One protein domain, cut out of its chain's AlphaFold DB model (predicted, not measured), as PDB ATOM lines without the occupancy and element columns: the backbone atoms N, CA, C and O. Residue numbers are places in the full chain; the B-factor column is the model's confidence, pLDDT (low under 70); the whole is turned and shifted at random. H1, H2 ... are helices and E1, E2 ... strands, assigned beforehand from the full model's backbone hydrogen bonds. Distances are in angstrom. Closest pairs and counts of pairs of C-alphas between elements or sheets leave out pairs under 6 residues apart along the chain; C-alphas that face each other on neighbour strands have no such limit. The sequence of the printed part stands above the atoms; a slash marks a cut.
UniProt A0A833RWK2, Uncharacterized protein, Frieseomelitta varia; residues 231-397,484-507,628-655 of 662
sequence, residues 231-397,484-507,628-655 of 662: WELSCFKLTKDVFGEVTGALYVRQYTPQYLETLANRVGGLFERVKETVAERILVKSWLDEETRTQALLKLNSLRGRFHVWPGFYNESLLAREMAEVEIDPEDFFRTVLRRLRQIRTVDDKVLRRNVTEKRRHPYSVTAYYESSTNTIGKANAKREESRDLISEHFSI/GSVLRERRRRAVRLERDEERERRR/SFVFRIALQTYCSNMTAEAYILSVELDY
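What this domain is: This is residues 231 to 397, 484 to 507 and 628 to 655 of the 662 residues of an uncharacterized protein of Frieseomelitta varia (UniProt A0A833RWK2). Look first for a small three-stranded sheet near the middle of a long, loose model, grazed by the long helix H3, which folds back as a hairpin with H4 toward one end, where H9 crosses the last residues of H3. Toward the other end is a loose cluster of short helices, H1, H2, H5, H6 and H10, while residues 345 to 355 with H7, 385 to 394 with H8, 499 to 507 of H9 and 643 to 655 with H11 stick out. The 219 printed residues hold eleven named helices and three strands, in the order H1 H2 H3 H4 E1 H5 H6 H7 E2 E3 H8 H9 H10 H11, mostly helix. The mixed sheet runs E1 E3 E2; the whole is loose, with a radius of gyration of the C-alphas of 24.9 A, and elongated, spanning 82 by 45 by 37 A.

Where its parts are: Find the sheet in E1, residues 304 to 306, E2, 368 to 371, and E3, 376 to 379. From C-alpha 257 at (16.199, -23.929, 42.504), H3 runs 38.9 A to residue 283; H4 is 290 to 301. H9, residues 484 to 507, runs 35.2 A to C-alpha 507 at (-9.732, -3.273, 73.897). H1 is 231 to 242, H2 244 to 252, H5 316 to 323, H6 333 to 345 (18.5 A), H7 349 to 353, H8 389 to 394, H10 628 to 637 and H11 644 to 654.

How they stand to each other: E1 and E3 are parallel, with N 306 and O 377 2.8 A apart. E2 and E3 are an antiparallel hairpin, with N 371 and O 376 2.8 A apart. H3 is on the sheet but only grazes it with residues 264 to 272. H3 touches H4, a helical hairpin at a shallow tilt of 5 degrees; the closest C-alphas, of Ala 279 and Leu 297, are 6.4 A apart. H3 touches H9, about perpendicular at 88 degrees, the closest C-alphas being those of Glu 280 and Ala 494, 6.3 A. H1 touches H6 with residue 242 alone, 6.6 A from C-alpha to C-alpha of Leu 341. H2 is close but not clearly touching to H1, 6.0 A, and H5, 7.1 A, at their closest C-alphas; H1 and H10 are near each other, with 5 pairs of C-alphas within 10 A. H7, H8 and H11 touch no helix. Every O i to N i+4 pair is within hydrogen-bond range in H1, H2, H4, H5, H6, H10 and H11; H3 has 22 of 23, H9 19 of 20, H8 1 of 2, and H7 0 of 1 beside 2 of 2 O i to N i+3 pairs.

The domain as a whole: The C-alphas of Ser 485 and Leu 653 are the two farthest apart, 84.9 A. Residues 398 to 483 and 508 to 627 are not printed, with gaps of 69.1 A and 58.4 A between the C-alphas across the cuts. The link from H7 to E2 is long, 14 residues. Mean pLDDT of the printed part is 75.6; residues 347 to 360, 380 to 397, 487, 490 to 491, 494 and 628 to 655 are under 70.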
ATOM      1  N   TRP A 231      32.620   4.980  45.705       81.88
ATOM      2  CA  TRP A 231      32.691   4.547  44.305       81.88
ATOM      3  C   TRP A 231      32.139   3.127  44.117       81.88
ATOM      4  O   TRP A 231      31.369   2.908  43.191       81.88
ATOM      5  N   GLU A 232      32.411   2.198  45.041       82.88
ATOM      6  CA  GLU A 232      31.929   0.804  45.002       82.88
ATOM      7  C   GLU A 232      30.400   0.723  44.902       82.88
ATOM      8  O   GLU A 232      29.843   0.052  44.035       82.88
ATOM      9  N   LEU A 233      29.698   1.473  45.760       84.38
ATOM     10  CA  LEU A 233      28.236   1.522  45.774       84.38
ATOM     11  C   LEU A 233      27.678   2.197  44.512       84.38
ATOM     12  O   LEU A 233      26.581   1.851  44.067       84.38
ATOM     13  N   SER A 234      28.403   3.166  43.947       84.06
ATOM     14  CA  SER A 234      28.045   3.828  42.688       84.06
ATOM     15  C   SER A 234      28.242   2.891  41.485       84.06
ATOM     16  O   SER A 234      27.316   2.719  40.696       84.06
ATOM     17  N   CYS A 235      29.395   2.218  41.404       85.94
ATOM     18  CA  CYS A 235      29.761   1.205  40.410       85.94
ATOM     19  C   CYS A 235      28.760   0.035  40.440       85.94
ATOM     20  O   CYS A 235      28.194  -0.324  39.407       85.94
ATOM     21  N   PHE A 236      28.414  -0.484  41.627       86.00
ATOM     22  CA  PHE A 236      27.375  -1.509  41.788       86.00
ATOM     23  C   PHE A 236      26.000  -1.045  41.284       86.00
ATOM     24  O   PHE A 236      25.330  -1.786  40.562       86.00
ATOM     25  N   LYS A 237      25.559   0.170  41.643       85.38
ATOM     26  CA  LYS A 237      24.266   0.710  41.185       85.38
ATOM     27  C   LYS A 237      24.216   0.836  39.667       85.38
ATOM     28  O   LYS A 237      23.249   0.365  39.073       85.38
ATOM     29  N   LEU A 238      25.258   1.405  39.061       86.38
ATOM     30  CA  LEU A 238      25.347   1.570  37.615       86.38
ATOM     31  C   LEU A 238      25.358   0.210  36.907       86.38
ATOM     32  O   LEU A 238      24.524  -0.021  36.038       86.38
ATOM     33  N   THR A 239      26.201  -0.731  37.341       88.06
ATOM     34  CA  THR A 239      26.228  -2.107  36.815       88.06
ATOM     35  C   THR A 239      24.859  -2.778  36.910       88.06
ATOM     36  O   THR A 239      24.394  -3.370  35.943       88.06
ATOM     37  N   LYS A 240      24.161  -2.640  38.040       86.88
ATOM     38  CA  LYS A 240      22.810  -3.183  38.249       86.88
ATOM     39  C   LYS A 240      21.757  -2.559  37.315       86.88
ATOM     40  O   LYS A 240      20.764  -3.214  37.009       86.88
ATOM     41  N   ASP A 241      21.926  -1.303  36.906       83.56
ATOM     42  CA  ASP A 241      21.006  -0.602  35.992       83.56
ATOM     43  C   ASP A 241      21.355  -0.828  34.504       83.56
ATOM     44  O   ASP A 241      20.470  -0.795  33.652       83.56
ATOM     45  N   VAL A 242      22.624  -1.113  34.194       86.69
ATOM     46  CA  VAL A 242      23.179  -1.279  32.833       86.69
ATOM     47  C   VAL A 242      23.288  -2.761  32.408       86.69
ATOM     48  O   VAL A 242      23.179  -3.102  31.227       86.69
ATOM     49  N   PHE A 243      23.431  -3.679  33.364       87.94
ATOM     50  CA  PHE A 243      23.581  -5.126  33.145       87.94
ATOM     51  C   PHE A 243      22.568  -5.950  33.954       87.94
ATOM     52  O   PHE A 243      22.842  -7.086  34.341       87.94
ATOM     53  N   GLY A 244      21.376  -5.390  34.192       87.38
ATOM     54  CA  GLY A 244      20.396  -5.933  35.135       87.38
ATOM     55  C   GLY A 244      19.990  -7.397  34.921       87.38
ATOM     56  O   GLY A 244      19.744  -8.103  35.897       87.38
ATOM     57  N   GLU A 245      20.001  -7.908  33.687       86.31
ATOM     58  CA  GLU A 245      19.712  -9.329  33.432       86.31
ATOM     59  C   GLU A 245      20.860 -10.258  33.863       86.31
ATOM     60  O   GLU A 245      20.607 -11.299  34.470       86.31
ATOM     61  N   VAL A 246      22.122  -9.856  33.661       89.31
ATOM     62  CA  VAL A 246      23.296 -10.607  34.146       89.31
ATOM     63  C   VAL A 246      23.396 -10.513  35.662       89.31
ATOM     64  O   VAL A 246      23.563 -11.532  36.329       89.31
ATOM     65  N   THR A 247      23.217  -9.319  36.237       91.44
ATOM     66  CA  THR A 247      23.140  -9.147  37.696       91.44
ATOM     67  C   THR A 247      21.984  -9.967  38.286       91.44
ATOM     68  O   THR A 247      22.118 -10.537  39.366       91.44
ATOM     69  N   GLY A 248      20.866 -10.092  37.562       91.00
ATOM     70  CA  GLY A 248      19.721 -10.924  37.925       91.00
ATOM     71  C   GLY A 248      20.054 -12.414  37.923       91.00
ATOM     72  O   GLY A 248      19.773 -13.100  38.905       91.00
ATOM     73  N   ALA A 249      20.714 -12.897  36.868       91.38
ATOM     74  CA  ALA A 249      21.178 -14.278  36.765       91.38
ATOM     75  C   ALA A 249      22.189 -14.627  37.866       91.38
ATOM     76  O   ALA A 249      22.028 -15.639  38.547       91.38
ATOM     77  N   LEU A 250      23.188 -13.769  38.092       91.56
ATOM     78  CA  LEU A 250      24.182 -13.939  39.156       91.56
ATOM     79  C   LEU A 250      23.536 -13.966  40.547       91.56
ATOM     80  O   LEU A 250      23.907 -14.808  41.357       91.56
ATOM     81  N   TYR A 251      22.554 -13.098  40.810       92.38
ATOM     82  CA  TYR A 251      21.817 -13.079  42.077       92.38
ATOM     83  C   TYR A 251      21.015 -14.370  42.304       92.38
ATOM     84  O   TYR A 251      21.065 -14.958  43.379       92.38
ATOM     85  N   VAL A 252      20.304 -14.847  41.280       91.88
ATOM     86  CA  VAL A 252      19.481 -16.067  41.360       91.88
ATOM     87  C   VAL A 252      20.331 -17.313  41.597       91.88
ATOM     88  O   VAL A 252      19.965 -18.149  42.418       91.88
ATOM     89  N   ARG A 253      21.487 -17.412  40.932       90.56
ATOM     90  CA  ARG A 253      22.412 -18.555  41.024       90.56
ATOM     91  C   ARG A 253      23.068 -18.734  42.397       90.56
ATOM     92  O   ARG A 253      23.668 -19.776  42.632       90.56
ATOM     93  N   GLN A 254      22.951 -17.758  43.300       92.50
ATOM     94  CA  GLN A 254      23.375 -17.899  44.700       92.50
ATOM     95  C   GLN A 254      22.461 -18.840  45.502       92.50
ATOM     96  O   GLN A 254      22.834 -19.279  46.588       92.50
ATOM     97  N   TYR A 255      21.275 -19.158  44.981       91.38
ATOM     98  CA  TYR A 255      20.269 -19.978  45.645       91.38
ATOM     99  C   TYR A 255      19.978 -21.252  44.847       91.38
ATOM    100  O   TYR A 255      19.983 -21.252  43.616       91.38
ATOM    101  N   THR A 256      19.668 -22.348  45.543       92.12
ATOM    102  CA  THR A 256      19.238 -23.583  44.875       92.12
ATOM    103  C   THR A 256      17.831 -23.412  44.279       92.12
ATOM    104  O   THR A 256      16.980 -22.759  44.899       92.12
ATOM    105  N   PRO A 257      17.530 -24.010  43.108       90.00
ATOM    106  CA  PRO A 257      16.199 -23.929  42.504       90.00
ATOM    107  C   PRO A 257      15.081 -24.382  43.455       90.00
ATOM    108  O   PRO A 257      14.064 -23.702  43.571       90.00
ATOM    109  N   GLN A 258      15.313 -25.457  44.218       92.31
ATOM    110  CA  GLN A 258      14.356 -26.016  45.181       92.31
ATOM    111  C   GLN A 258      14.040 -25.043  46.329       92.31
ATOM    112  O   GLN A 258      12.905 -24.985  46.806       92.31
ATOM    113  N   TYR A 259      15.021 -24.251  46.778       92.88
ATOM    114  CA  TYR A 259      14.800 -23.223  47.798       92.88
ATOM    115  C   TYR A 259      13.932 -22.080  47.259       92.88
ATOM    116  O   TYR A 259      12.986 -21.650  47.923       92.88
ATOM    117  N   LEU A 260      14.208 -21.622  46.035       90.88
ATOM    118  CA  LEU A 260      13.432 -20.564  45.384       90.88
ATOM    119  C   LEU A 260      11.998 -21.011  45.059       90.88
ATOM    120  O   LEU A 260      11.064 -20.236  45.262       90.88
ATOM    121  N   GLU A 261      11.807 -22.262  44.641       92.31
ATOM    122  CA  GLU A 261      10.493 -22.891  44.465       92.31
ATOM    123  C   GLU A 261       9.733 -23.004  45.798       92.31
ATOM    124  O   GLU A 261       8.583 -22.575  45.904       92.31
ATOM    125  N   THR A 262      10.394 -23.468  46.865       94.75
ATOM    126  CA  THR A 262       9.803 -23.534  48.215       94.75
ATOM    127  C   THR A 262       9.355 -22.153  48.710       94.75
ATOM    128  O   THR A 262       8.281 -22.017  49.305       94.75
ATOM    129  N   LEU A 263      10.143 -21.103  48.447       92.75
ATOM    130  CA  LEU A 263       9.760 -19.722  48.742       92.75
ATOM    131  C   LEU A 263       8.580 -19.248  47.885       92.75
ATOM    132  O   LEU A 263       7.649 -18.653  48.430       92.75
ATOM    133  N   ALA A 264       8.593 -19.508  46.576       92.50
ATOM    134  CA  ALA A 264       7.514 -19.122  45.670       92.50
ATOM    135  C   ALA A 264       6.181 -19.774  46.073       92.50
ATOM    136  O   ALA A 264       5.174 -19.074  46.192       92.50
ATOM    137  N   ASN A 265       6.194 -21.068  46.403       94.75
ATOM    138  CA  ASN A 265       5.028 -21.817  46.875       94.75
ATOM    139  C   ASN A 265       4.511 -21.301  48.229       94.75
ATOM    140  O   ASN A 265       3.307 -21.092  48.397       94.75
ATOM    141  N   ARG A 266       5.405 -20.990  49.182       95.56
ATOM    142  CA  ARG A 266       5.029 -20.352  50.460       95.56
ATOM    143  C   ARG A 266       4.371 -18.984  50.267       95.56
ATOM    144  O   ARG A 266       3.386 -18.684  50.941       95.56
ATOM    145  N   VAL A 267       4.896 -18.155  49.362       94.19
ATOM    146  CA  VAL A 267       4.312 -16.840  49.044       94.19
ATOM    147  C   VAL A 267       2.989 -16.993  48.285       94.19
ATOM    148  O   VAL A 267       2.046 -16.271  48.597       94.19
ATOM    149  N   GLY A 268       2.865 -17.972  47.385       95.69
ATOM    150  CA  GLY A 268       1.607 -18.325  46.716       95.69
ATOM    151  C   GLY A 268       0.497 -18.692  47.704       95.69
ATOM    152  O   GLY A 268      -0.580 -18.101  47.673       95.69
ATOM    153  N   GLY A 269       0.788 -19.571  48.667       96.19
ATOM    154  CA  GLY A 269      -0.163 -19.934  49.724       96.19
ATOM    155  C   GLY A 269      -0.492 -18.798  50.705       96.19
ATOM    156  O   GLY A 269      -1.513 -18.848  51.386       96.19
ATOM    157  N   LEU A 270       0.344 -17.761  50.824       95.88
ATOM    158  CA  LEU A 270      -0.014 -16.523  51.534       95.88
ATOM    159  C   LEU A 270      -0.909 -15.621  50.672       95.88
ATOM    160  O   LEU A 270      -1.874 -15.059  51.177       95.88
ATOM    161  N   PHE A 271      -0.608 -15.508  49.380       96.19
ATOM    162  CA  PHE A 271      -1.342 -14.680  48.427       96.19
ATOM    163  C   PHE A 271      -2.799 -15.126  48.249       96.19
ATOM    164  O   PHE A 271      -3.687 -14.278  48.309       96.19
ATOM    165  N   GLU A 272      -3.068 -16.428  48.119       96.88
ATOM    166  CA  GLU A 272      -4.451 -16.918  48.000       96.88
ATOM    167  C   GLU A 272      -5.260 -16.685  49.289       96.88
ATOM    168  O   GLU A 272      -6.370 -16.168  49.218       96.88
ATOM    169  N   ARG A 273      -4.674 -16.882  50.480       96.94
ATOM    170  CA  ARG A 273      -5.328 -16.518  51.759       96.94
ATOM    171  C   ARG A 273      -5.636 -15.021  51.872       96.94
ATOM    172  O   ARG A 273      -6.657 -14.627  52.439       96.94
ATOM    173  N   VAL A 274      -4.775 -14.163  51.318       96.25
ATOM    174  CA  VAL A 274      -5.048 -12.720  51.228       96.25
ATOM    175  C   VAL A 274      -6.186 -12.443  50.240       96.25
ATOM    176  O   VAL A 274      -7.058 -11.639  50.564       96.25
ATOM    177  N   LYS A 275      -6.242 -13.123  49.085       96.44
ATOM    178  CA  LYS A 275      -7.372 -13.020  48.141       96.44
ATOM    179  C   LYS A 275      -8.694 -13.435  48.789       96.44
ATOM    180  O   LYS A 275      -9.649 -12.672  48.703       96.44
ATOM    181  N   GLU A 276      -8.739 -14.564  49.495       96.88
ATOM    182  CA  GLU A 276      -9.915 -15.013  50.256       96.88
ATOM    183  C   GLU A 276     -10.372 -13.946  51.264       96.88
ATOM    184  O   GLU A 276     -11.526 -13.518  51.243       96.88
ATOM    185  N   THR A 277      -9.444 -13.427  52.075       97.50
ATOM    186  CA  THR A 277      -9.729 -12.372  53.066       97.50
ATOM    187  C   THR A 277     -10.261 -11.086  52.414       97.50
ATOM    188  O   THR A 277     -11.157 -10.425  52.945       97.50
ATOM    189  N   VAL A 278      -9.728 -10.704  51.248       97.06
ATOM    190  CA  VAL A 278     -10.207  -9.537  50.489       97.06
ATOM    191  C   VAL A 278     -11.592  -9.806  49.889       97.06
ATOM    192  O   VAL A 278     -12.435  -8.912  49.932       97.06
ATOM    193  N   ALA A 279     -11.869 -11.022  49.408       97.50
ATOM    194  CA  ALA A 279     -13.181 -11.413  48.891       97.50
ATOM    195  C   ALA A 279     -14.262 -11.346  49.984       97.50
ATOM    196  O   ALA A 279     -15.302 -10.715  49.783       97.50
ATOM    197  N   GLU A 280     -13.992 -11.901  51.171       97.06
ATOM    198  CA  GLU A 280     -14.883 -11.790  52.335       97.06
ATOM    199  C   GLU A 280     -15.144 -10.326  52.716       97.06
ATOM    200  O   GLU A 280     -16.287  -9.934  52.961       97.06
ATOM    201  N   ARG A 281     -14.102  -9.483  52.696       96.50
ATOM    202  CA  ARG A 281     -14.229  -8.048  52.983       96.50
ATOM    203  C   ARG A 281     -15.017  -7.282  51.918       96.50
ATOM    204  O   ARG A 281     -15.708  -6.339  52.298       96.50
ATOM    205  N   ILE A 282     -14.947  -7.662  50.637       96.44
ATOM    206  CA  ILE A 282     -15.758  -7.089  49.542       96.44
ATOM    207  C   ILE A 282     -17.242  -7.445  49.724       96.44
ATOM    208  O   ILE A 282     -18.100  -6.566  49.618       96.44
ATOM    209  N   LEU A 283     -17.547  -8.702  50.067       95.94
ATOM    210  CA  LEU A 283     -18.921  -9.181  50.266       95.94
ATOM    211  C   LEU A 283     -19.691  -8.391  51.340       95.94
ATOM    212  O   LEU A 283     -20.899  -8.208  51.205       95.94
ATOM    213  N   VAL A 284     -19.015  -7.893  52.382       95.81
ATOM    214  CA  VAL A 284     -19.655  -7.131  53.475       95.81
ATOM    215  C   VAL A 284     -19.659  -5.608  53.298       95.81
ATOM    216  O   VAL A 284     -20.233  -4.913  54.134       95.81
ATOM    217  N   LYS A 285     -19.052  -5.034  52.246       94.44
ATOM    218  CA  LYS A 285     -19.055  -3.564  52.088       94.44
ATOM    219  C   LYS A 285     -20.424  -3.043  51.666       94.44
ATOM    220  O   LYS A 285     -20.889  -3.339  50.573       94.44
ATOM    221  N   SER A 286     -21.013  -2.210  52.523       95.50
ATOM    222  CA  SER A 286     -22.308  -1.544  52.333       95.50
ATOM    223  C   SER A 286     -22.307  -0.431  51.281       95.50
ATOM    224  O   SER A 286     -23.366  -0.089  50.774       95.50
ATOM    225  N   TRP A 287     -21.140   0.131  50.950       95.88
ATOM    226  CA  TRP A 287     -20.998   1.174  49.924       95.88
ATOM    227  C   TRP A 287     -20.856   0.620  48.497       95.88
ATOM    228  O   TRP A 287     -20.854   1.400  47.551       95.88
ATOM    229  N   LEU A 288     -20.727  -0.703  48.343       94.62
ATOM    230  CA  LEU A 288     -20.778  -1.380  47.049       94.62
ATOM    231  C   LEU A 288     -22.209  -1.853  46.778       94.62
ATOM    232  O   LEU A 288     -22.819  -2.525  47.615       94.62
ATOM    233  N   ASP A 289     -22.725  -1.557  45.593       96.25
ATOM    234  CA  ASP A 289     -23.889  -2.237  45.028       96.25
ATOM    235  C   ASP A 289     -23.532  -3.683  44.606       96.25
ATOM    236  O   ASP A 289     -22.365  -4.088  44.632       96.25
ATOM    237  N   GLU A 290     -24.536  -4.494  44.265       96.38
ATOM    238  CA  GLU A 290     -24.334  -5.918  43.944       96.38
ATOM    239  C   GLU A 290     -23.617  -6.147  42.602       96.38
ATOM    240  O   GLU A 290     -22.850  -7.104  42.471       96.38
ATOM    241  N   GLU A 291     -23.792  -5.255  41.624       96.81
ATOM    242  CA  GLU A 291     -23.140  -5.359  40.317       96.81
ATOM    243  C   GLU A 291     -21.640  -5.062  40.452       96.81
ATOM    244  O   GLU A 291     -20.800  -5.898  40.109       96.81
ATOM    245  N   THR A 292     -21.286  -3.930  41.068       95.69
ATOM    246  CA  THR A 292     -19.894  -3.555  41.348       95.69
ATOM    247  C   THR A 292     -19.216  -4.571  42.273       95.69
ATOM    248  O   THR A 292     -18.051  -4.911  42.057       95.69
ATOM    249  N   ARG A 293     -19.930  -5.117  43.273       97.00
ATOM    250  CA  ARG A 293     -19.443  -6.221  44.125       97.00
ATOM    251  C   ARG A 293     -19.091  -7.452  43.289       97.00
ATOM    252  O   ARG A 293     -17.996  -7.995  43.448       97.00
ATOM    253  N   THR A 294     -19.969  -7.856  42.374       97.12
ATOM    254  CA  THR A 294     -19.748  -9.001  41.477       97.12
ATOM    255  C   THR A 294     -18.531  -8.771  40.576       97.12
ATOM    256  O   THR A 294     -17.628  -9.609  40.532       97.12
ATOM    257  N   GLN A 295     -18.430  -7.604  39.933       97.12
ATOM    258  CA  GLN A 295     -17.286  -7.258  39.078       97.12
ATOM    259  C   GLN A 295     -15.960  -7.193  39.857       97.12
ATOM    260  O   GLN A 295     -14.923  -7.664  39.378       97.12
ATOM    261  N   ALA A 296     -15.976  -6.675  41.090       96.19
ATOM    262  CA  ALA A 296     -14.801  -6.654  41.960       96.19
ATOM    263  C   ALA A 296     -14.321  -8.071  42.325       96.19
ATOM    264  O   ALA A 296     -13.115  -8.327  42.319       96.19
ATOM    265  N   LEU A 297     -15.245  -9.005  42.586       97.50
ATOM    266  CA  LEU A 297     -14.923 -10.408  42.861       97.50
ATOM    267  C   LEU A 297     -14.400 -11.139  41.614       97.50
ATOM    268  O   LEU A 297     -13.400 -11.845  41.711       97.50
ATOM    269  N   LEU A 298     -14.980 -10.914  40.430       97.12
ATOM    270  CA  LEU A 298     -14.459 -11.458  39.163       97.12
ATOM    271  C   LEU A 298     -13.023 -10.974  38.879       97.12
ATOM    272  O   LEU A 298     -12.144 -11.761  38.502       97.12
ATOM    273  N   LYS A 299     -12.744  -9.689  39.132       96.62
ATOM    274  CA  LYS A 299     -11.391  -9.126  39.026       96.62
ATOM    275  C   LYS A 299     -10.424  -9.701  40.067       96.62
ATOM    276  O   LYS A 299      -9.250  -9.903  39.762       96.62
ATOM    277  N   LEU A 300     -10.888  -9.974  41.285       96.81
ATOM    278  CA  LEU A 300     -10.066 -10.571  42.339       96.81
ATOM    279  C   LEU A 300      -9.758 -12.052  42.066       96.81
ATOM    280  O   LEU A 300      -8.625 -12.484  42.260       96.81
ATOM    281  N   ASN A 301     -10.727 -12.812  41.560       95.94
ATOM    282  CA  ASN A 301     -10.552 -14.223  41.213       95.94
ATOM    283  C   ASN A 301      -9.545 -14.404  40.067       95.94
ATOM    284  O   ASN A 301      -8.707 -15.302  40.111       95.94
ATOM    285  N   SER A 302      -9.569 -13.504  39.078       96.19
ATOM    286  CA  SER A 302      -8.603 -13.480  37.969       96.19
ATOM    287  C   SER A 302      -7.225 -12.897  38.328       96.19
ATOM    288  O   SER A 302      -6.330 -12.910  37.480       96.19
ATOM    289  N   LEU A 303      -7.022 -12.404  39.559       95.75
ATOM    290  CA  LEU A 303      -5.751 -11.837  40.022       95.75
ATOM    291  C   LEU A 303      -4.684 -12.933  40.175       95.75
ATOM    292  O   LEU A 303      -4.850 -13.868  40.968       95.75
ATOM    293  N   ARG A 304      -3.561 -12.795  39.457       93.69
ATOM    294  CA  ARG A 304      -2.468 -13.789  39.451       93.69
ATOM    295  C   ARG A 304      -1.253 -13.326  40.256       93.69
ATOM    296  O   ARG A 304      -0.838 -12.172  40.160       93.69
ATOM    297  N   GLY A 305      -0.641 -14.244  40.998       91.75
ATOM    298  CA  GLY A 305       0.622 -14.018  41.701       91.75
ATOM    299  C   GLY A 305       1.834 -14.435  40.861       91.75
ATOM    300  O   GLY A 305       1.922 -15.579  40.422       91.75
ATOM    301  N   ARG A 306       2.792 -13.525  40.658       89.75
ATOM    302  CA  ARG A 306       4.087 -13.783  40.006       89.75
ATOM    303  C   ARG A 306       5.192 -13.824  41.068       89.75
ATOM    304  O   ARG A 306       5.776 -12.796  41.416       89.75
ATOM    305  N   PHE A 307       5.435 -15.021  41.608       90.69
ATOM    306  CA  PHE A 307       6.419 -15.268  42.681       90.69
ATOM    307  C   PHE A 307       7.590 -16.161  42.261       90.69
ATOM    308  O   PHE A 307       8.622 -16.164  42.931       90.69
ATOM    309  N   HIS A 308       7.442 -16.895  41.157       89.81
ATOM    310  CA  HIS A 308       8.516 -17.687  40.571       89.81
ATOM    311  C   HIS A 308       9.546 -16.782  39.892       89.81
ATOM    312  O   HIS A 308       9.203 -15.801  39.232       89.81
ATOM    313  N   VAL A 309      10.820 -17.139  40.041       88.62
ATOM    314  CA  VAL A 309      11.918 -16.515  39.301       88.62
ATOM    315  C   VAL A 309      11.800 -16.896  37.824       88.62
ATOM    316  O   VAL A 309      11.522 -18.048  37.499       88.62
ATOM    317  N   TRP A 310      12.023 -15.936  36.924       86.88
ATOM    318  CA  TRP A 310      11.942 -16.188  35.486       86.88
ATOM    319  C   TRP A 310      12.995 -17.228  35.039       86.88
ATOM    320  O   TRP A 310      14.187 -17.010  35.282       86.88
ATOM    321  N   PRO A 311      12.611 -18.332  34.357       86.62
ATOM    322  CA  PRO A 311      13.538 -19.418  34.016       86.62
ATOM    323  C   PRO A 311      14.744 -19.003  33.163       86.62
ATOM    324  O   PRO A 311      15.784 -19.657  33.210       86.62
ATOM    325  N   GLY A 312      14.645 -17.903  32.409       85.31
ATOM    326  CA  GLY A 312      15.743 -17.412  31.578       85.31
ATOM    327  C   GLY A 312      16.998 -16.998  32.358       85.31
ATOM    328  O   GLY A 312      18.085 -17.069  31.797       85.31
ATOM    329  N   PHE A 313      16.902 -16.697  33.661       88.19
ATOM    330  CA  PHE A 313      18.077 -16.457  34.516       88.19
ATOM    331  C   PHE A 313      18.975 -17.700  34.700       88.19
ATOM    332  O   PHE A 313      20.171 -17.577  34.989       88.19
ATOM    333  N   TYR A 314      18.428 -18.900  34.480       88.12
ATOM    334  CA  TYR A 314      19.184 -20.155  34.444       88.12
ATOM    335  C   TYR A 314      19.654 -20.530  33.029       88.12
ATOM    336  O   TYR A 314      20.571 -21.333  32.887       88.12
ATOM    337  N   ASN A 315      19.068 -19.947  31.978       90.38
ATOM    338  CA  ASN A 315      19.384 -20.284  30.592       90.38
ATOM    339  C   ASN A 315      20.625 -19.515  30.107       90.38
ATOM    340  O   ASN A 315      20.542 -18.373  29.655       90.38
ATOM    341  N   GLU A 316      21.783 -20.169  30.188       87.94
ATOM    342  CA  GLU A 316      23.073 -19.598  29.780       87.94
ATOM    343  C   GLU A 316      23.116 -19.206  28.307       87.94
ATOM    344  O   GLU A 316      23.610 -18.129  27.995       87.94
ATOM    345  N   SER A 317      22.547 -20.009  27.406       90.56
ATOM    346  CA  SER A 317      22.515 -19.696  25.972       90.56
ATOM    347  C   SER A 317      21.671 -18.456  25.666       90.56
ATOM    348  O   SER A 317      22.013 -17.674  24.781       90.56
ATOM    349  N   LEU A 318      20.577 -18.243  26.407       85.62
ATOM    350  CA  LEU A 318      19.765 -17.033  26.285       85.62
ATOM    351  C   LEU A 318      20.521 -15.808  26.804       85.62
ATOM    352  O   LEU A 318      20.542 -14.791  26.112       85.62
ATOM    353  N   LEU A 319      21.152 -15.908  27.978       85.50
ATOM    354  CA  LEU A 319      21.904 -14.800  28.570       85.50
ATOM    355  C   LEU A 319      23.136 -14.447  27.726       85.50
ATOM    356  O   LEU A 319      23.382 -13.274  27.467       85.50
ATOM    357  N   ALA A 320      23.862 -15.455  27.235       88.06
ATOM    358  CA  ALA A 320      24.984 -15.282  26.321       88.06
ATOM    359  C   ALA A 320      24.546 -14.586  25.026       88.06
ATOM    360  O   ALA A 320      25.244 -13.696  24.564       88.06
ATOM    361  N   ARG A 321      23.364 -14.908  24.480       86.81
ATOM    362  CA  ARG A 321      22.805 -14.202  23.316       86.81
ATOM    363  C   ARG A 321      22.403 -12.757  23.633       86.81
ATOM    364  O   ARG A 321      22.686 -11.880  22.831       86.81
ATOM    365  N   GLU A 322      21.773 -12.490  24.781       80.50
ATOM    366  CA  GLU A 322      21.437 -11.116  25.220       80.50
ATOM    367  C   GLU A 322      22.689 -10.266  25.549       80.50
ATOM    368  O   GLU A 322      22.609  -9.035  25.600       80.50
ATOM    369  N   MET A 323      23.844 -10.917  25.736       84.75
ATOM    370  CA  MET A 323      25.155 -10.302  25.972       84.75
ATOM    371  C   MET A 323      26.122 -10.398  24.777       84.75
ATOM    372  O   MET A 323      27.201  -9.824  24.844       84.75
ATOM    373  N   ALA A 324      25.766 -11.071  23.678       87.00
ATOM    374  CA  ALA A 324      26.680 -11.306  22.550       87.00
ATOM    375  C   ALA A 324      27.062 -10.011  21.815       87.00
ATOM    376  O   ALA A 324      28.176  -9.876  21.322       87.00
ATOM    377  N   GLU A 325      26.144  -9.046  21.779       81.44
ATOM    378  CA  GLU A 325      26.360  -7.704  21.222       81.44
ATOM    379  C   GLU A 325      26.984  -6.736  22.251       81.44
ATOM    380  O   GLU A 325      27.204  -5.559  21.962       81.44
ATOM    381  N   VAL A 326      27.244  -7.196  23.481       85.94
ATOM    382  CA  VAL A 326      27.771  -6.378  24.578       85.94
ATOM    383  C   VAL A 326      29.282  -6.514  24.649       85.94
ATOM    384  O   VAL A 326      29.831  -7.375  25.331       85.94
ATOM    385  N   GLU A 327      29.954  -5.599  23.973       88.06
ATOM    386  CA  GLU A 327      31.393  -5.415  24.086       88.06
ATOM    387  C   GLU A 327      31.700  -4.472  25.268       88.06
ATOM    388  O   GLU A 327      31.134  -3.374  25.378       88.06
ATOM    389  N   ILE A 328      32.588  -4.916  26.161       88.88
ATOM    390  CA  ILE A 328      33.053  -4.194  27.353       88.88
ATOM    391  C   ILE A 328      34.529  -3.878  27.137       88.88
ATOM    392  O   ILE A 328      35.342  -4.795  27.054       88.88
ATOM    393  N   ASP A 329      34.849  -2.593  27.049       90.25
ATOM    394  CA  ASP A 329      36.219  -2.094  27.023       90.25
ATOM    395  C   ASP A 329      36.652  -1.817  28.479       90.25
ATOM    396  O   ASP A 329      35.970  -1.041  29.162       90.25
ATOM    397  N   PRO A 330      37.699  -2.488  29.003       87.88
ATOM    398  CA  PRO A 330      38.161  -2.277  30.372       87.88
ATOM    399  C   PRO A 330      38.863  -0.925  30.566       87.88
ATOM    400  O   PRO A 330      38.850  -0.421  31.689       87.88
ATOM    401  N   GLU A 331      39.423  -0.334  29.505       90.12
ATOM    402  CA  GLU A 331      40.125   0.952  29.565       90.12
ATOM    403  C   GLU A 331      39.178   2.130  29.263       90.12
ATOM    404  O   GLU A 331      39.357   3.222  29.803       90.12
ATOM    405  N   ASP A 332      38.111   1.912  28.480       88.75
ATOM    406  CA  ASP A 332      37.067   2.915  28.210       88.75
ATOM    407  C   ASP A 332      35.718   2.583  28.885       88.75
ATOM    408  O   ASP A 332      34.721   2.157  28.276       88.75
ATOM    409  N   PHE A 333      35.676   2.855  30.192       85.56
ATOM    410  CA  PHE A 333      34.466   2.815  31.019       85.56
ATOM    411  C   PHE A 333      33.321   3.650  30.421       85.56
ATOM    412  O   PHE A 333      32.169   3.208  30.369       85.56
ATOM    413  N   PHE A 334      33.608   4.869  29.955       86.19
ATOM    414  CA  PHE A 334      32.578   5.829  29.559       86.19
ATOM    415  C   PHE A 334      31.874   5.404  28.264       86.19
ATOM    416  O   PHE A 334      30.639   5.360  28.207       86.19
ATOM    417  N   ARG A 335      32.641   5.013  27.241       89.06
ATOM    418  CA  ARG A 335      32.126   4.462  25.980       89.06
ATOM    419  C   ARG A 335      31.403   3.147  26.198       89.06
ATOM    420  O   ARG A 335      30.340   2.964  25.603       89.06
ATOM    421  N   THR A 336      31.898   2.277  27.080       88.75
ATOM    422  CA  THR A 336      31.215   1.025  27.437       88.75
ATOM    423  C   THR A 336      29.825   1.288  28.018       88.75
ATOM    424  O   THR A 336      28.829   0.764  27.502       88.75
ATOM    425  N   VAL A 337      29.713   2.158  29.032       87.50
ATOM    426  CA  VAL A 337      28.411   2.508  29.625       87.50
ATOM    427  C   VAL A 337      27.496   3.176  28.597       87.50
ATOM    428  O   VAL A 337      26.330   2.794  28.482       87.50
ATOM    429  N   LEU A 338      27.991   4.141  27.813       86.44
ATOM    430  CA  LEU A 338      27.172   4.825  26.808       86.44
ATOM    431  C   LEU A 338      26.706   3.894  25.682       86.44
ATOM    432  O   LEU A 338      25.541   3.971  25.284       86.44
ATOM    433  N   ARG A 339      27.567   2.993  25.191       88.44
ATOM    434  CA  ARG A 339      27.202   1.956  24.212       88.44
ATOM    435  C   ARG A 339      26.084   1.082  24.764       88.44
ATOM    436  O   ARG A 339      25.057   0.922  24.102       88.44
ATOM    437  N   ARG A 340      26.221   0.590  25.997       86.69
ATOM    438  CA  ARG A 340      25.201  -0.272  26.603       86.69
ATOM    439  C   ARG A 340      23.896   0.474  26.905       86.69
ATOM    440  O   ARG A 340      22.820  -0.061  26.647       86.69
ATOM    441  N   LEU A 341      23.953   1.728  27.357       83.50
ATOM    442  CA  LEU A 341      22.763   2.573  27.532       83.50
ATOM    443  C   LEU A 341      22.029   2.845  26.210       83.50
ATOM    444  O   LEU A 341      20.803   2.948  26.220       83.50
ATOM    445  N   ARG A 342      22.743   2.941  25.078       82.62
ATOM    446  CA  ARG A 342      22.123   2.999  23.743       82.62
ATOM    447  C   ARG A 342      21.427   1.676  23.413       82.62
ATOM    448  O   ARG A 342      20.239   1.711  23.118       82.62
ATOM    449  N   GLN A 343      22.104   0.535  23.571       80.69
ATOM    450  CA  GLN A 343      21.544  -0.806  23.312       80.69
ATOM    451  C   GLN A 343      20.272  -1.123  24.119       80.69
ATOM    452  O   GLN A 343      19.343  -1.737  23.607       80.69
ATOM    453  N   ILE A 344      20.195  -0.692  25.383       78.62
ATOM    454  CA  ILE A 344      18.998  -0.891  26.224       78.62
ATOM    455  C   ILE A 344      17.820  -0.015  25.758       78.62
ATOM    456  O   ILE A 344      16.660  -0.339  26.012       78.62
ATOM    457  N   ARG A 345      18.110   1.119  25.106       74.31
ATOM    458  CA  ARG A 345      17.112   2.086  24.623       74.31
ATOM    459  C   ARG A 345      16.696   1.842  23.170       74.31
ATOM    460  O   ARG A 345      15.619   2.295  22.792       74.31
ATOM    461  N   THR A 346      17.501   1.144  22.369       71.94
ATOM    462  CA  THR A 346      17.116   0.692  21.026       71.94
ATOM    463  C   THR A 346      16.042  -0.383  21.124       71.94
ATOM    464  O   THR A 346      16.252  -1.438  21.723       71.94
ATOM    465  N   VAL A 347      14.880  -0.115  20.534       61.78
ATOM    466  CA  VAL A 347      13.773  -1.070  20.464       61.78
ATOM    467  C   VAL A 347      14.037  -2.022  19.295       61.78
ATOM    468  O   VAL A 347      13.987  -1.595  18.150       61.78
ATOM    469  N   ASP A 348      14.311  -3.300  19.579       61.28
ATOM    470  CA  ASP A 348      14.316  -4.372  18.565       61.28
ATOM    471  C   ASP A 348      12.941  -4.410  17.876       61.28
ATOM    472  O   ASP A 348      11.919  -4.520  18.556       61.28
ATOM    473  N   ASP A 349      12.903  -4.346  16.541       56.94
ATOM    474  CA  ASP A 349      11.690  -4.414  15.711       56.94
ATOM    475  C   ASP A 349      10.745  -5.554  16.133       56.94
ATOM    476  O   ASP A 349       9.515  -5.433  16.103       56.94
ATOM    477  N   LYS A 350      11.320  -6.674  16.592       56.94
ATOM    478  CA  LYS A 350      10.572  -7.846  17.053       56.94
ATOM    479  C   LYS A 350       9.815  -7.570  18.356       56.94
ATOM    480  O   LYS A 350       8.838  -8.256  18.619       56.94
ATOM    481  N   VAL A 351      10.214  -6.596  19.176       57.25
ATOM    482  CA  VAL A 351       9.523  -6.208  20.423       57.25
ATOM    483  C   VAL A 351       8.209  -5.480  20.138       57.25
ATOM    484  O   VAL A 351       7.234  -5.734  20.838       57.25
ATOM    485  N   LEU A 352       8.135  -4.657  19.085       58.50
ATOM    486  CA  LEU A 352       6.879  -4.005  18.677       58.50
ATOM    487  C   LEU A 352       5.856  -4.998  18.099       58.50
ATOM    488  O   LEU A 352       4.655  -4.761  18.195       58.50
ATOM    489  N   ARG A 353       6.325  -6.110  17.512       55.34
ATOM    490  CA  ARG A 353       5.481  -7.170  16.924       55.34
ATOM    491  C   ARG A 353       5.225  -8.369  17.848       55.34
ATOM    492  O   ARG A 353       4.401  -9.219  17.519       55.34
ATOM    493  N   ARG A 354       5.929  -8.494  18.977       54.25
ATOM    494  CA  ARG A 354       5.734  -9.598  19.934       54.25
ATOM    495  C   ARG A 354       4.495  -9.343  20.791       54.25
ATOM    496  O   ARG A 354       4.347  -8.269  21.368       54.25
ATOM    497  N   ASN A 355       3.675 -10.383  20.968       54.19
ATOM    498  CA  ASN A 355       2.684 -10.447  22.045       54.19
ATOM    499  C   ASN A 355       3.350 -10.033  23.361       54.19
ATOM    500  O   ASN A 355       4.345 -10.659  23.728       54.19
ATOM    501  N   VAL A 356       2.802  -8.992  24.008       53.00
ATOM    502  CA  VAL A 356       3.338  -8.260  25.173       53.00
ATOM    503  C   VAL A 356       4.348  -9.089  25.966       53.00
ATOM    504  O   VAL A 356       3.980  -9.833  26.878       53.00
ATOM    505  N   THR A 357       5.634  -8.978  25.610       51.97
ATOM    506  CA  THR A 357       6.682  -9.697  26.335       51.97
ATOM    507  C   THR A 357       6.743  -9.133  27.738       51.97
ATOM    508  O   THR A 357       7.072  -7.963  27.932       51.97
ATOM    509  N   GLU A 358       6.369  -9.985  28.691       59.22
ATOM    510  CA  GLU A 358       6.204  -9.679  30.104       59.22
ATOM    511  C   GLU A 358       7.346  -8.801  30.624       59.22
ATOM    512  O   GLU A 358       8.523  -9.129  30.446       59.22
ATOM    513  N   LYS A 359       7.003  -7.663  31.247       61.00
ATOM    514  CA  LYS A 359       7.983  -6.667  31.682       61.00
ATOM    515  C   LYS A 359       8.828  -7.225  32.825       61.00
ATOM    516  O   LYS A 359       8.493  -7.068  34.001       61.00
ATOM    517  N   ARG A 360       9.939  -7.865  32.457       67.62
ATOM    518  CA  ARG A 360      10.879  -8.506  33.376       67.62
ATOM    519  C   ARG A 360      11.302  -7.509  34.456       67.62
ATOM    520  O   ARG A 360      11.718  -6.384  34.176       67.62
ATOM    521  N   ARG A 361      11.161  -7.917  35.716       75.12
ATOM    522  CA  ARG A 361      11.693  -7.196  36.876       75.12
ATOM    523  C   ARG A 361      12.824  -8.021  37.452       75.12
ATOM    524  O   ARG A 361      12.621  -9.184  37.790       75.12
ATOM    525  N   HIS A 362      14.001  -7.417  37.558       83.44
ATOM    526  CA  HIS A 362      15.178  -8.142  38.004       83.44
ATOM    527  C   HIS A 362      15.036  -8.566  39.480       83.44
ATOM    528  O   HIS A 362      14.595  -7.760  40.316       83.44
ATOM    529  N   PRO A 363      15.405  -9.817  39.810       85.62
ATOM    530  CA  PRO A 363      15.012 -10.487  41.048       85.62
ATOM    531  C   PRO A 363      15.537  -9.793  42.306       85.62
ATOM    532  O   PRO A 363      14.792  -9.693  43.272       85.62
ATOM    533  N   TYR A 364      16.746  -9.221  42.257       84.62
ATOM    534  CA  TYR A 364      17.407  -8.504  43.360       84.62
ATOM    535  C   TYR A 364      16.695  -7.224  43.846       84.62
ATOM    536  O   TYR A 364      17.153  -6.582  44.792       84.62
ATOM    537  N   SER A 365      15.625  -6.775  43.185       82.19
ATOM    538  CA  SER A 365      14.947  -5.526  43.554       82.19
ATOM    539  C   SER A 365      14.093  -5.728  44.813       82.19
ATOM    540  O   SER A 365      13.247  -6.613  44.849       82.19
ATOM    541  N   VAL A 366      14.238  -4.888  45.841       81.19
ATOM    542  CA  VAL A 366      13.412  -4.968  47.068       81.19
ATOM    543  C   VAL A 366      12.077  -4.236  46.855       81.19
ATOM    544  O   VAL A 366      11.816  -3.195  47.453       81.19
ATOM    545  N   THR A 367      11.240  -4.734  45.940       82.19
ATOM    546  CA  THR A 367       9.980  -4.074  45.542       82.19
ATOM    547  C   THR A 367       8.892  -5.068  45.139       82.19
ATOM    548  O   THR A 367       9.151  -5.985  44.361       82.19
ATOM    549  N   ALA A 368       7.652  -4.825  45.565       85.75
ATOM    550  CA  ALA A 368       6.460  -5.452  44.991       85.75
ATOM    551  C   ALA A 368       5.730  -4.475  44.052       85.75
ATOM    552  O   ALA A 368       5.871  -3.258  44.187       85.75
ATOM    553  N   TYR A 369       4.966  -5.001  43.097       85.19
ATOM    554  CA  TYR A 369       4.203  -4.215  42.129       85.19
ATOM    555  C   TYR A 369       2.890  -4.908  41.745       85.19
ATOM    556  O   TYR A 369       2.775  -6.130  41.822       85.19
ATOM    557  N   TYR A 370       1.922  -4.114  41.290       87.88
ATOM    558  CA  TYR A 370       0.715  -4.576  40.604       87.88
ATOM    559  C   TYR A 370       0.763  -4.088  39.153       87.88
ATOM    560  O   TYR A 370       1.047  -2.916  38.903       87.88
ATOM    561  N   GLU A 371       0.509  -4.982  38.203       84.94
ATOM    562  CA  GLU A 371       0.398  -4.681  36.778       84.94
ATOM    563  C   GLU A 371      -1.077  -4.784  36.366       84.94
ATOM    564  O   GLU A 371      -1.657  -5.870  36.326       84.94
ATOM    565  N   SER A 372      -1.697  -3.635  36.087       82.56
ATOM    566  CA  SER A 372      -3.137  -3.534  35.821       82.56
ATOM    567  C   SER A 372      -3.564  -4.143  34.486       82.56
ATOM    568  O   SER A 372      -4.682  -4.639  34.392       82.56
ATOM    569  N   SER A 373      -2.689  -4.137  33.476       80.38
ATOM    570  CA  SER A 373      -2.952  -4.695  32.141       80.38
ATOM    571  C   SER A 373      -3.027  -6.222  32.130       80.38
ATOM    572  O   SER A 373      -3.796  -6.792  31.365       80.38
ATOM    573  N   THR A 374      -2.245  -6.889  32.982       85.56
ATOM    574  CA  THR A 374      -2.206  -8.357  33.102       85.56
ATOM    575  C   THR A 374      -2.949  -8.875  34.336       85.56
ATOM    576  O   THR A 374      -3.032 -10.084  34.540       85.56
ATOM    577  N   ASN A 375      -3.474  -7.963  35.165       91.19
ATOM    578  CA  ASN A 375      -4.058  -8.225  36.479       91.19
ATOM    579  C   ASN A 375      -3.162  -9.130  37.350       91.19
ATOM    580  O   ASN A 375      -3.603 -10.146  37.893       91.19
ATOM    581  N   THR A 376      -1.877  -8.775  37.469       90.12
ATOM    582  CA  THR A 376      -0.900  -9.569  38.232       90.12
ATOM    583  C   THR A 376      -0.231  -8.781  39.351       90.12
ATOM    584  O   THR A 376       0.041  -7.589  39.215       90.12
ATOM    585  N   ILE A 377       0.071  -9.457  40.462       89.75
ATOM    586  CA  ILE A 377       0.953  -8.945  41.516       89.75
ATOM    587  C   ILE A 377       2.285  -9.678  41.424       89.75
ATOM    588  O   ILE A 377       2.336 -10.900  41.559       89.75
ATOM    589  N   GLY A 378       3.364  -8.930  41.219       83.50
ATOM    590  CA  GLY A 378       4.725  -9.452  41.219       83.50
ATOM    591  C   GLY A 378       5.509  -8.984  42.437       83.50
ATOM    592  O   GLY A 378       5.367  -7.847  42.894       83.50
ATOM    593  N   LYS A 379       6.382  -9.852  42.949       70.06
ATOM    594  CA  LYS A 379       7.351  -9.501  43.991       70.06
ATOM    595  C   LYS A 379       8.760  -9.740  43.465       70.06
ATOM    596  O   LYS A 379       9.118 -10.875  43.172       70.06
ATOM    597  N   ALA A 380       9.564  -8.686  43.391       56.12
ATOM    598  CA  ALA A 380      11.008  -8.850  43.327       56.12
ATOM    599  C   ALA A 380      11.522  -9.113  44.758       56.12
ATOM    600  O   ALA A 380      11.040  -8.525  45.734       56.12
ATOM    601  N   ASN A 381      12.406 -10.098  44.892       41.78
ATOM    602  CA  ASN A 381      12.805 -10.691  46.162       41.78
ATOM    603  C   ASN A 381      14.272 -10.371  46.446       41.78
ATOM    604  O   ASN A 381      15.154 -10.987  45.860       41.78
ATOM    605  N   ALA A 382      14.528  -9.538  47.454       37.72
ATOM    606  CA  ALA A 382      15.767  -9.641  48.216       37.72
ATOM    607  C   ALA A 382      15.499  -9.471  49.720       37.72
ATOM    608  O   ALA A 382      14.765  -8.577  50.150       37.72
ATOM    609  N   LYS A 383      16.075 -10.384  50.511       37.59
ATOM    610  CA  LYS A 383      16.118 -10.358  51.983       37.59
ATOM    611  C   LYS A 383      17.104  -9.257  52.403       37.59
ATOM    612  O   LYS A 383      18.168  -9.143  51.807       37.59
ATOM    613  N   ARG A 384      16.762  -8.428  53.395       39.41
ATOM    614  CA  ARG A 384      17.496  -7.176  53.686       39.41
ATOM    615  C   ARG A 384      18.758  -7.344  54.557       39.41
ATOM    616  O   ARG A 384      19.490  -6.373  54.719       39.41
ATOM    617  N   GLU A 385      19.013  -8.528  55.113       35.19
ATOM    618  CA  GLU A 385      19.830  -8.667  56.338       35.19
ATOM    619  C   GLU A 385      21.144  -9.461  56.238       35.19
ATOM    620  O   GLU A 385      21.827  -9.558  57.243       35.19
ATOM    621  N   GLU A 386      21.558  -9.963  55.067       38.06
ATOM    622  CA  GLU A 386      22.855 -10.679  54.924       38.06
ATOM    623  C   GLU A 386      23.773 -10.129  53.817       38.06
ATOM    624  O   GLU A 386      24.975 -10.377  53.820       38.06
ATOM    625  N   SER A 387      23.254  -9.330  52.877       39.34
ATOM    626  CA  SER A 387      24.038  -8.841  51.727       39.34
ATOM    627  C   SER A 387      25.057  -7.741  52.056       39.34
ATOM    628  O   SER A 387      25.773  -7.311  51.157       39.34
ATOM    629  N   ARG A 388      25.111  -7.248  53.301       36.94
ATOM    630  CA  ARG A 388      26.161  -6.312  53.741       36.94
ATOM    631  C   ARG A 388      27.432  -7.039  54.163       36.94
ATOM    632  O   ARG A 388      28.511  -6.623  53.758       36.94
ATOM    633  N   ASP A 389      27.291  -8.144  54.881       33.34
ATOM    634  CA  ASP A 389      28.430  -8.788  55.535       33.34
ATOM    635  C   ASP A 389      29.096  -9.803  54.587       33.34
ATOM    636  O   ASP A 389      30.310  -9.767  54.394       33.34
ATOM    637  N   LEU A 390      28.304 -10.591  53.845       40.09
ATOM    638  CA  LEU A 390      28.819 -11.581  52.882       40.09
ATOM    639  C   LEU A 390      29.508 -10.983  51.642       40.09
ATOM    640  O   LEU A 390      30.310 -11.660  51.003       40.09
ATOM    641  N   ILE A 391      29.211  -9.730  51.275       40.84
ATOM    642  CA  ILE A 391      29.940  -9.044  50.192       40.84
ATOM    643  C   ILE A 391      31.246  -8.445  50.734       40.84
ATOM    644  O   ILE A 391      32.251  -8.487  50.032       40.84
ATOM    645  N   SER A 392      31.272  -7.982  51.990       33.72
ATOM    646  CA  SER A 392      32.490  -7.473  52.635       33.72
ATOM    647  C   SER A 392      33.540  -8.570  52.866       33.72
ATOM    648  O   SER A 392      34.730  -8.319  52.677       33.72
ATOM    649  N   GLU A 393      33.128  -9.792  53.225       32.62
ATOM    650  CA  GLU A 393      34.060 -10.925  53.380       32.62
ATOM    651  C   GLU A 393      34.597 -11.456  52.038       32.62
ATOM    652  O   GLU A 393      35.724 -11.944  51.980       32.62
ATOM    653  N   HIS A 394      33.840 -11.327  50.941       35.06
ATOM    654  CA  HIS A 394      34.297 -11.731  49.603       35.06
ATOM    655  C   HIS A 394      35.005 -10.626  48.798       35.06
ATOM    656  O   HIS A 394      35.687 -10.947  47.826       35.06
ATOM    657  N   PHE A 395      34.889  -9.356  49.199       32.28
ATOM    658  CA  PHE A 395      35.587  -8.208  48.608       32.28
ATOM    659  C   PHE A 395      36.217  -7.329  49.701       32.28
ATOM    660  O   PHE A 395      35.793  -6.204  49.948       32.28
ATOM    661  N   SER A 396      37.267  -7.836  50.346       25.81
ATOM    662  CA  SER A 396      38.132  -7.028  51.215       25.81
ATOM    663  C   SER A 396      39.339  -6.509  50.428       25.81
ATOM    664  O   SER A 396      40.290  -7.251  50.188       25.81
ATOM    665  N   ILE A 397      39.310  -5.232  50.026       33.78
ATOM    666  CA  ILE A 397      40.440  -4.541  49.379       33.78
ATOM    667  C   ILE A 397      41.016  -3.501  50.348       33.78
ATOM    668  O   ILE A 397      40.520  -2.380  50.455       33.78
ATOM    669  N   GLY A 484     -26.078 -21.287  47.465       73.62
ATOM    670  CA  GLY A 484     -26.833 -20.363  48.307       73.62
ATOM    671  C   GLY A 484     -26.725 -20.653  49.812       73.62
ATOM    672  O   GLY A 484     -26.966 -19.755  50.627       73.62
ATOM    673  N   SER A 485     -26.370 -21.875  50.219       76.62
ATOM    674  CA  SER A 485     -26.098 -22.233  51.618       76.62
ATOM    675  C   SER A 485     -24.672 -21.848  52.032       76.62
ATOM    676  O   SER A 485     -24.483 -21.196  53.065       76.62
ATOM    677  N   VAL A 486     -23.682 -22.128  51.173       76.94
ATOM    678  CA  VAL A 486     -22.265 -21.790  51.375       76.94
ATOM    679  C   VAL A 486     -22.079 -20.274  51.446       76.94
ATOM    680  O   VAL A 486     -21.405 -19.771  52.349       76.94
ATOM    681  N   LEU A 487     -22.735 -19.519  50.558       62.69
ATOM    682  CA  LEU A 487     -22.699 -18.056  50.556       62.69
ATOM    683  C   LEU A 487     -23.310 -17.464  51.840       62.69
ATOM    684  O   LEU A 487     -22.764 -16.517  52.415       62.69
ATOM    685  N   ARG A 488     -24.406 -18.054  52.345       71.69
ATOM    686  CA  ARG A 488     -25.035 -17.642  53.612       71.69
ATOM    687  C   ARG A 488     -24.131 -17.903  54.819       71.69
ATOM    688  O   ARG A 488     -24.034 -17.032  55.684       71.69
ATOM    689  N   GLU A 489     -23.430 -19.034  54.876       82.00
ATOM    690  CA  GLU A 489     -22.506 -19.314  55.983       82.00
ATOM    691  C   GLU A 489     -21.224 -18.465  55.910       82.00
ATOM    692  O   GLU A 489     -20.783 -17.945  56.938       82.00
ATOM    693  N   ARG A 490     -20.685 -18.199  54.709       69.06
ATOM    694  CA  ARG A 490     -19.598 -17.215  54.514       69.06
ATOM    695  C   ARG A 490     -19.999 -15.827  55.020       69.06
ATOM    696  O   ARG A 490     -19.274 -15.233  55.817       69.06
ATOM    697  N   ARG A 491     -21.202 -15.345  54.678       67.19
ATOM    698  CA  ARG A 491     -21.729 -14.058  55.177       67.19
ATOM    699  C   ARG A 491     -21.858 -14.035  56.708       67.19
ATOM    700  O   ARG A 491     -21.509 -13.039  57.337       67.19
ATOM    701  N   ARG A 492     -22.280 -15.144  57.334       81.00
ATOM    702  CA  ARG A 492     -22.316 -15.291  58.805       81.00
ATOM    703  C   ARG A 492     -20.926 -15.312  59.448       81.00
ATOM    704  O   ARG A 492     -20.786 -14.863  60.584       81.00
ATOM    705  N   ARG A 493     -19.900 -15.861  58.789       79.50
ATOM    706  CA  ARG A 493     -18.504 -15.803  59.270       79.50
ATOM    707  C   ARG A 493     -17.955 -14.377  59.208       79.50
ATOM    708  O   ARG A 493     -17.470 -13.893  60.223       79.50
ATOM    709  N   ALA A 494     -18.146 -13.677  58.090       67.38
ATOM    710  CA  ALA A 494     -17.682 -12.300  57.929       67.38
ATOM    711  C   ALA A 494     -18.296 -11.332  58.968       67.38
ATOM    712  O   ALA A 494     -17.574 -10.557  59.587       67.38
ATOM    713  N   VAL A 495     -19.601 -11.447  59.262       80.06
ATOM    714  CA  VAL A 495     -20.268 -10.648  60.318       80.06
ATOM    715  C   VAL A 495     -19.754 -10.978  61.732       80.06
ATOM    716  O   VAL A 495     -19.763 -10.114  62.609       80.06
ATOM    717  N   ARG A 496     -19.296 -12.214  61.986       83.06
ATOM    718  CA  ARG A 496     -18.647 -12.573  63.264       83.06
ATOM    719  C   ARG A 496     -17.261 -11.930  63.372       83.06
ATOM    720  O   ARG A 496     -16.997 -11.275  64.373       83.06
ATOM    721  N   LEU A 497     -16.448 -12.020  62.317       77.56
ATOM    722  CA  LEU A 497     -15.124 -11.387  62.249       77.56
ATOM    723  C   LEU A 497     -15.186  -9.863  62.425       77.56
ATOM    724  O   LEU A 497     -14.376  -9.307  63.157       77.56
ATOM    725  N   GLU A 498     -16.171  -9.185  61.830       75.62
ATOM    726  CA  GLU A 498     -16.354  -7.735  61.993       75.62
ATOM    727  C   GLU A 498     -16.658  -7.343  63.451       75.62
ATOM    728  O   GLU A 498     -16.053  -6.412  63.987       75.62
ATOM    729  N   ARG A 499     -17.510  -8.113  64.146       83.94
ATOM    730  CA  ARG A 499     -17.777  -7.925  65.586       83.94
ATOM    731  C   ARG A 499     -16.561  -8.217  66.466       83.94
ATOM    732  O   ARG A 499     -16.459  -7.655  67.556       83.94
ATOM    733  N   ASP A 500     -15.667  -9.098  66.032       82.25
ATOM    734  CA  ASP A 500     -14.461  -9.455  66.780       82.25
ATOM    735  C   ASP A 500     -13.338  -8.432  66.567       82.25
ATOM    736  O   ASP A 500     -12.751  -7.986  67.553       82.25
ATOM    737  N   GLU A 501     -13.142  -7.930  65.340       77.31
ATOM    738  CA  GLU A 501     -12.306  -6.749  65.077       77.31
ATOM    739  C   GLU A 501     -12.778  -5.536  65.890       77.31
ATOM    740  O   GLU A 501     -11.964  -4.820  66.471       77.31
ATOM    741  N   GLU A 502     -14.088  -5.281  65.959       84.38
ATOM    742  CA  GLU A 502     -14.603  -4.146  66.727       84.38
ATOM    743  C   GLU A 502     -14.411  -4.336  68.242       84.38
ATOM    744  O   GLU A 502     -14.112  -3.376  68.959       84.38
ATOM    745  N   ARG A 503     -14.493  -5.579  68.742       82.75
ATOM    746  CA  ARG A 503     -14.137  -5.908  70.131       82.75
ATOM    747  C   ARG A 503     -12.646  -5.720  70.411       82.75
ATOM    748  O   ARG A 503     -12.317  -5.195  71.474       82.75
ATOM    749  N   GLU A 504     -11.752  -6.073  69.489       76.19
ATOM    750  CA  GLU A 504     -10.320  -5.776  69.642       76.19
ATOM    751  C   GLU A 504     -10.033  -4.274  69.611       76.19
ATOM    752  O   GLU A 504      -9.339  -3.779  70.497       76.19
ATOM    753  N   ARG A 505     -10.628  -3.511  68.682       74.00
ATOM    754  CA  ARG A 505     -10.476  -2.044  68.656       74.00
ATOM    755  C   ARG A 505     -10.893  -1.416  69.985       74.00
ATOM    756  O   ARG A 505     -10.155  -0.591  70.517       74.00
ATOM    757  N   ARG A 506     -12.020  -1.843  70.570       77.19
ATOM    758  CA  ARG A 506     -12.470  -1.379  71.897       77.19
ATOM    759  C   ARG A 506     -11.483  -1.744  73.020       77.19
ATOM    760  O   ARG A 506     -11.297  -0.941  73.928       77.19
ATOM    761  N   ARG A 507     -10.808  -2.902  72.952       73.00
ATOM    762  CA  ARG A 507      -9.732  -3.273  73.897       73.00
ATOM    763  C   ARG A 507      -8.491  -2.391  73.744       73.00
ATOM    764  O   ARG A 507      -7.962  -1.941  74.753       73.00
ATOM    765  N   SER A 628      32.300 -16.495  33.629       33.56
ATOM    766  CA  SER A 628      31.896 -16.033  34.966       33.56
ATOM    767  C   SER A 628      33.083 -15.498  35.783       33.56
ATOM    768  O   SER A 628      32.923 -14.579  36.587       33.56
ATOM    769  N   PHE A 629      34.289 -16.031  35.555       37.44
ATOM    770  CA  PHE A 629      35.526 -15.549  36.175       37.44
ATOM    771  C   PHE A 629      36.031 -14.258  35.511       37.44
ATOM    772  O   PHE A 629      36.294 -13.280  36.208       37.44
ATOM    773  N   VAL A 630      36.040 -14.205  34.173       41.12
ATOM    774  CA  VAL A 630      36.317 -12.991  33.386       41.12
ATOM    775  C   VAL A 630      35.334 -11.879  33.741       41.12
ATOM    776  O   VAL A 630      35.771 -10.756  33.944       41.12
ATOM    777  N   PHE A 631      34.038 -12.163  33.917       40.75
ATOM    778  CA  PHE A 631      33.073 -11.136  34.326       40.75
ATOM    779  C   PHE A 631      33.364 -10.576  35.727       40.75
ATOM    780  O   PHE A 631      33.164  -9.386  35.945       40.75
ATOM    781  N   ARG A 632      33.870 -11.387  36.671       38.81
ATOM    782  CA  ARG A 632      34.291 -10.906  38.004       38.81
ATOM    783  C   ARG A 632      35.568 -10.068  37.945       38.81
ATOM    784  O   ARG A 632      35.598  -9.011  38.564       38.81
ATOM    785  N   ILE A 633      36.581 -10.521  37.203       40.19
ATOM    786  CA  ILE A 633      37.842  -9.783  37.032       40.19
ATOM    787  C   ILE A 633      37.584  -8.469  36.295       40.19
ATOM    788  O   ILE A 633      37.944  -7.417  36.810       40.19
ATOM    789  N   ALA A 634      36.881  -8.510  35.161       41.25
ATOM    790  CA  ALA A 634      36.531  -7.323  34.392       41.25
ATOM    791  C   ALA A 634      35.810  -6.292  35.268       41.25
ATOM    792  O   ALA A 634      36.245  -5.151  35.305       41.25
ATOM    793  N   LEU A 635      34.793  -6.679  36.053       41.28
ATOM    794  CA  LEU A 635      34.098  -5.739  36.949       41.28
ATOM    795  C   LEU A 635      35.005  -5.102  38.014       41.28
ATOM    796  O   LEU A 635      34.708  -4.003  38.479       41.28
ATOM    797  N   GLN A 636      36.067  -5.798  38.424       39.88
ATOM    798  CA  GLN A 636      37.005  -5.339  39.443       39.88
ATOM    799  C   GLN A 636      38.058  -4.382  38.857       39.88
ATOM    800  O   GLN A 636      38.351  -3.371  39.490       39.88
ATOM    801  N   THR A 637      38.549  -4.632  37.637       46.72
ATOM    802  CA  THR A 637      39.443  -3.717  36.895       46.72
ATOM    803  C   THR A 637      38.701  -2.469  36.381       46.72
ATOM    804  O   THR A 637      39.215  -1.354  36.422       46.72
ATOM    805  N   TYR A 638      37.445  -2.637  35.958       48.47
ATOM    806  CA  TYR A 638      36.599  -1.626  35.301       48.47
ATOM    807  C   TYR A 638      36.253  -0.394  36.155       48.47
ATOM    808  O   TYR A 638      35.802   0.618  35.626       48.47
ATOM    809  N   CYS A 639      36.445  -0.459  37.475       42.12
ATOM    810  CA  CYS A 639      36.173   0.659  38.384       42.12
ATOM    811  C   CYS A 639      37.426   1.157  39.141       42.12
ATOM    812  O   CYS A 639      37.283   1.961  40.063       42.12
ATOM    813  N   SER A 640      38.646   0.737  38.758       42.75
ATOM    814  CA  SER A 640      39.895   1.152  39.426       42.75
ATOM    815  C   SER A 640      40.761   2.185  38.684       42.75
ATOM    816  O   SER A 640      41.592   2.804  39.344       42.75
ATOM    817  N   ASN A 641      40.588   2.398  37.369       45.91
ATOM    818  CA  ASN A 641      41.657   2.958  36.514       45.91
ATOM    819  C   ASN A 641      41.469   4.378  35.917       45.91
ATOM    820  O   ASN A 641      42.301   4.796  35.119       45.91
ATOM    821  N   MET A 642      40.446   5.160  36.295       48.09
ATOM    822  CA  MET A 642      40.296   6.556  35.823       48.09
ATOM    823  C   MET A 642      40.231   7.583  36.960       48.09
ATOM    824  O   MET A 642      39.314   7.559  37.784       48.09
ATOM    825  N   THR A 643      41.147   8.557  36.943       47.88
ATOM    826  CA  THR A 643      41.058   9.786  37.748       47.88
ATOM    827  C   THR A 643      40.290  10.875  36.991       47.88
ATOM    828  O   THR A 643      40.266  10.913  35.762       47.88
ATOM    829  N   ALA A 644      39.660  11.801  37.722       39.56
ATOM    830  CA  ALA A 644      38.939  12.923  37.111       39.56
ATOM    831  C   ALA A 644      39.867  13.897  36.352       39.56
ATOM    832  O   ALA A 644      39.425  14.570  35.424       39.56
ATOM    833  N   GLU A 645      41.148  13.951  36.723       39.25
ATOM    834  CA  GLU A 645      42.165  14.814  36.107       39.25
ATOM    835  C   GLU A 645      42.560  14.321  34.708       39.25
ATOM    836  O   GLU A 645      42.636  15.124  33.779       39.25
ATOM    837  N   ALA A 646      42.695  13.002  34.517       40.28
ATOM    838  CA  ALA A 646      42.968  12.404  33.207       40.28
ATOM    839  C   ALA A 646      41.858  12.695  32.174       40.28
ATOM    840  O   ALA A 646      42.134  12.826  30.984       40.28
ATOM    841  N   TYR A 647      40.608  12.841  32.632       44.25
ATOM    842  CA  TYR A 647      39.463  13.191  31.784       44.25
ATOM    843  C   TYR A 647      39.428  14.672  31.378       44.25
ATOM    844  O   TYR A 647      39.061  14.988  30.249       44.25
ATOM    845  N   ILE A 648      39.805  15.592  32.273       42.56
ATOM    846  CA  ILE A 648      39.852  17.025  31.934       42.56
ATOM    847  C   ILE A 648      40.891  17.254  30.829       42.56
ATOM    848  O   ILE A 648      40.589  17.905  29.831       42.56
ATOM    849  N   LEU A 649      42.064  16.625  30.959       39.25
ATOM    850  CA  LEU A 649      43.146  16.715  29.980       39.25
ATOM    851  C   LEU A 649      42.772  16.132  28.607       39.25
ATOM    852  O   LEU A 649      43.119  16.731  27.590       39.25
ATOM    853  N   SER A 650      42.048  15.007  28.542       38.06
ATOM    854  CA  SER A 650      41.659  14.420  27.249       38.06
ATOM    855  C   SER A 650      40.602  15.247  26.508       38.06
ATOM    856  O   SER A 650      40.675  15.373  25.288       38.06
ATOM    857  N   VAL A 651      39.665  15.877  27.227       38.25
ATOM    858  CA  VAL A 651      38.645  16.752  26.619       38.25
ATOM    859  C   VAL A 651      39.235  18.082  26.127       38.25
ATOM    860  O   VAL A 651      38.775  18.602  25.112       38.25
ATOM    861  N   GLU A 652      40.254  18.630  26.797       41.62
ATOM    862  CA  GLU A 652      40.946  19.849  26.343       41.62
ATOM    863  C   GLU A 652      41.859  19.610  25.123       41.62
ATOM    864  O   GLU A 652      42.004  20.505  24.290       41.62
ATOM    865  N   LEU A 653      42.425  18.407  24.972       41.84
ATOM    866  CA  LEU A 653      43.269  18.047  23.824       41.84
ATOM    867  C   LEU A 653      42.475  17.842  22.519       41.84
ATOM    868  O   LEU A 653      42.906  18.323  21.470       41.84
ATOM    869  N   ASP A 654      41.304  17.199  22.575       34.31
ATOM    870  CA  ASP A 654      40.498  16.870  21.382       34.31
ATOM    871  C   ASP A 654      39.779  18.079  20.747       34.31
ATOM    872  O   ASP A 654      39.407  18.041  19.575       34.31
ATOM    873  N   TYR A 655      39.563  19.170  21.492       37.81
ATOM    874  CA  TYR A 655      38.833  20.351  20.997       37.81
ATOM    875  C   TYR A 655      39.711  21.425  20.333       37.81
ATOM    876  O   TYR A 655      39.177  22.399  19.793       37.81
TER     877      TYR A 655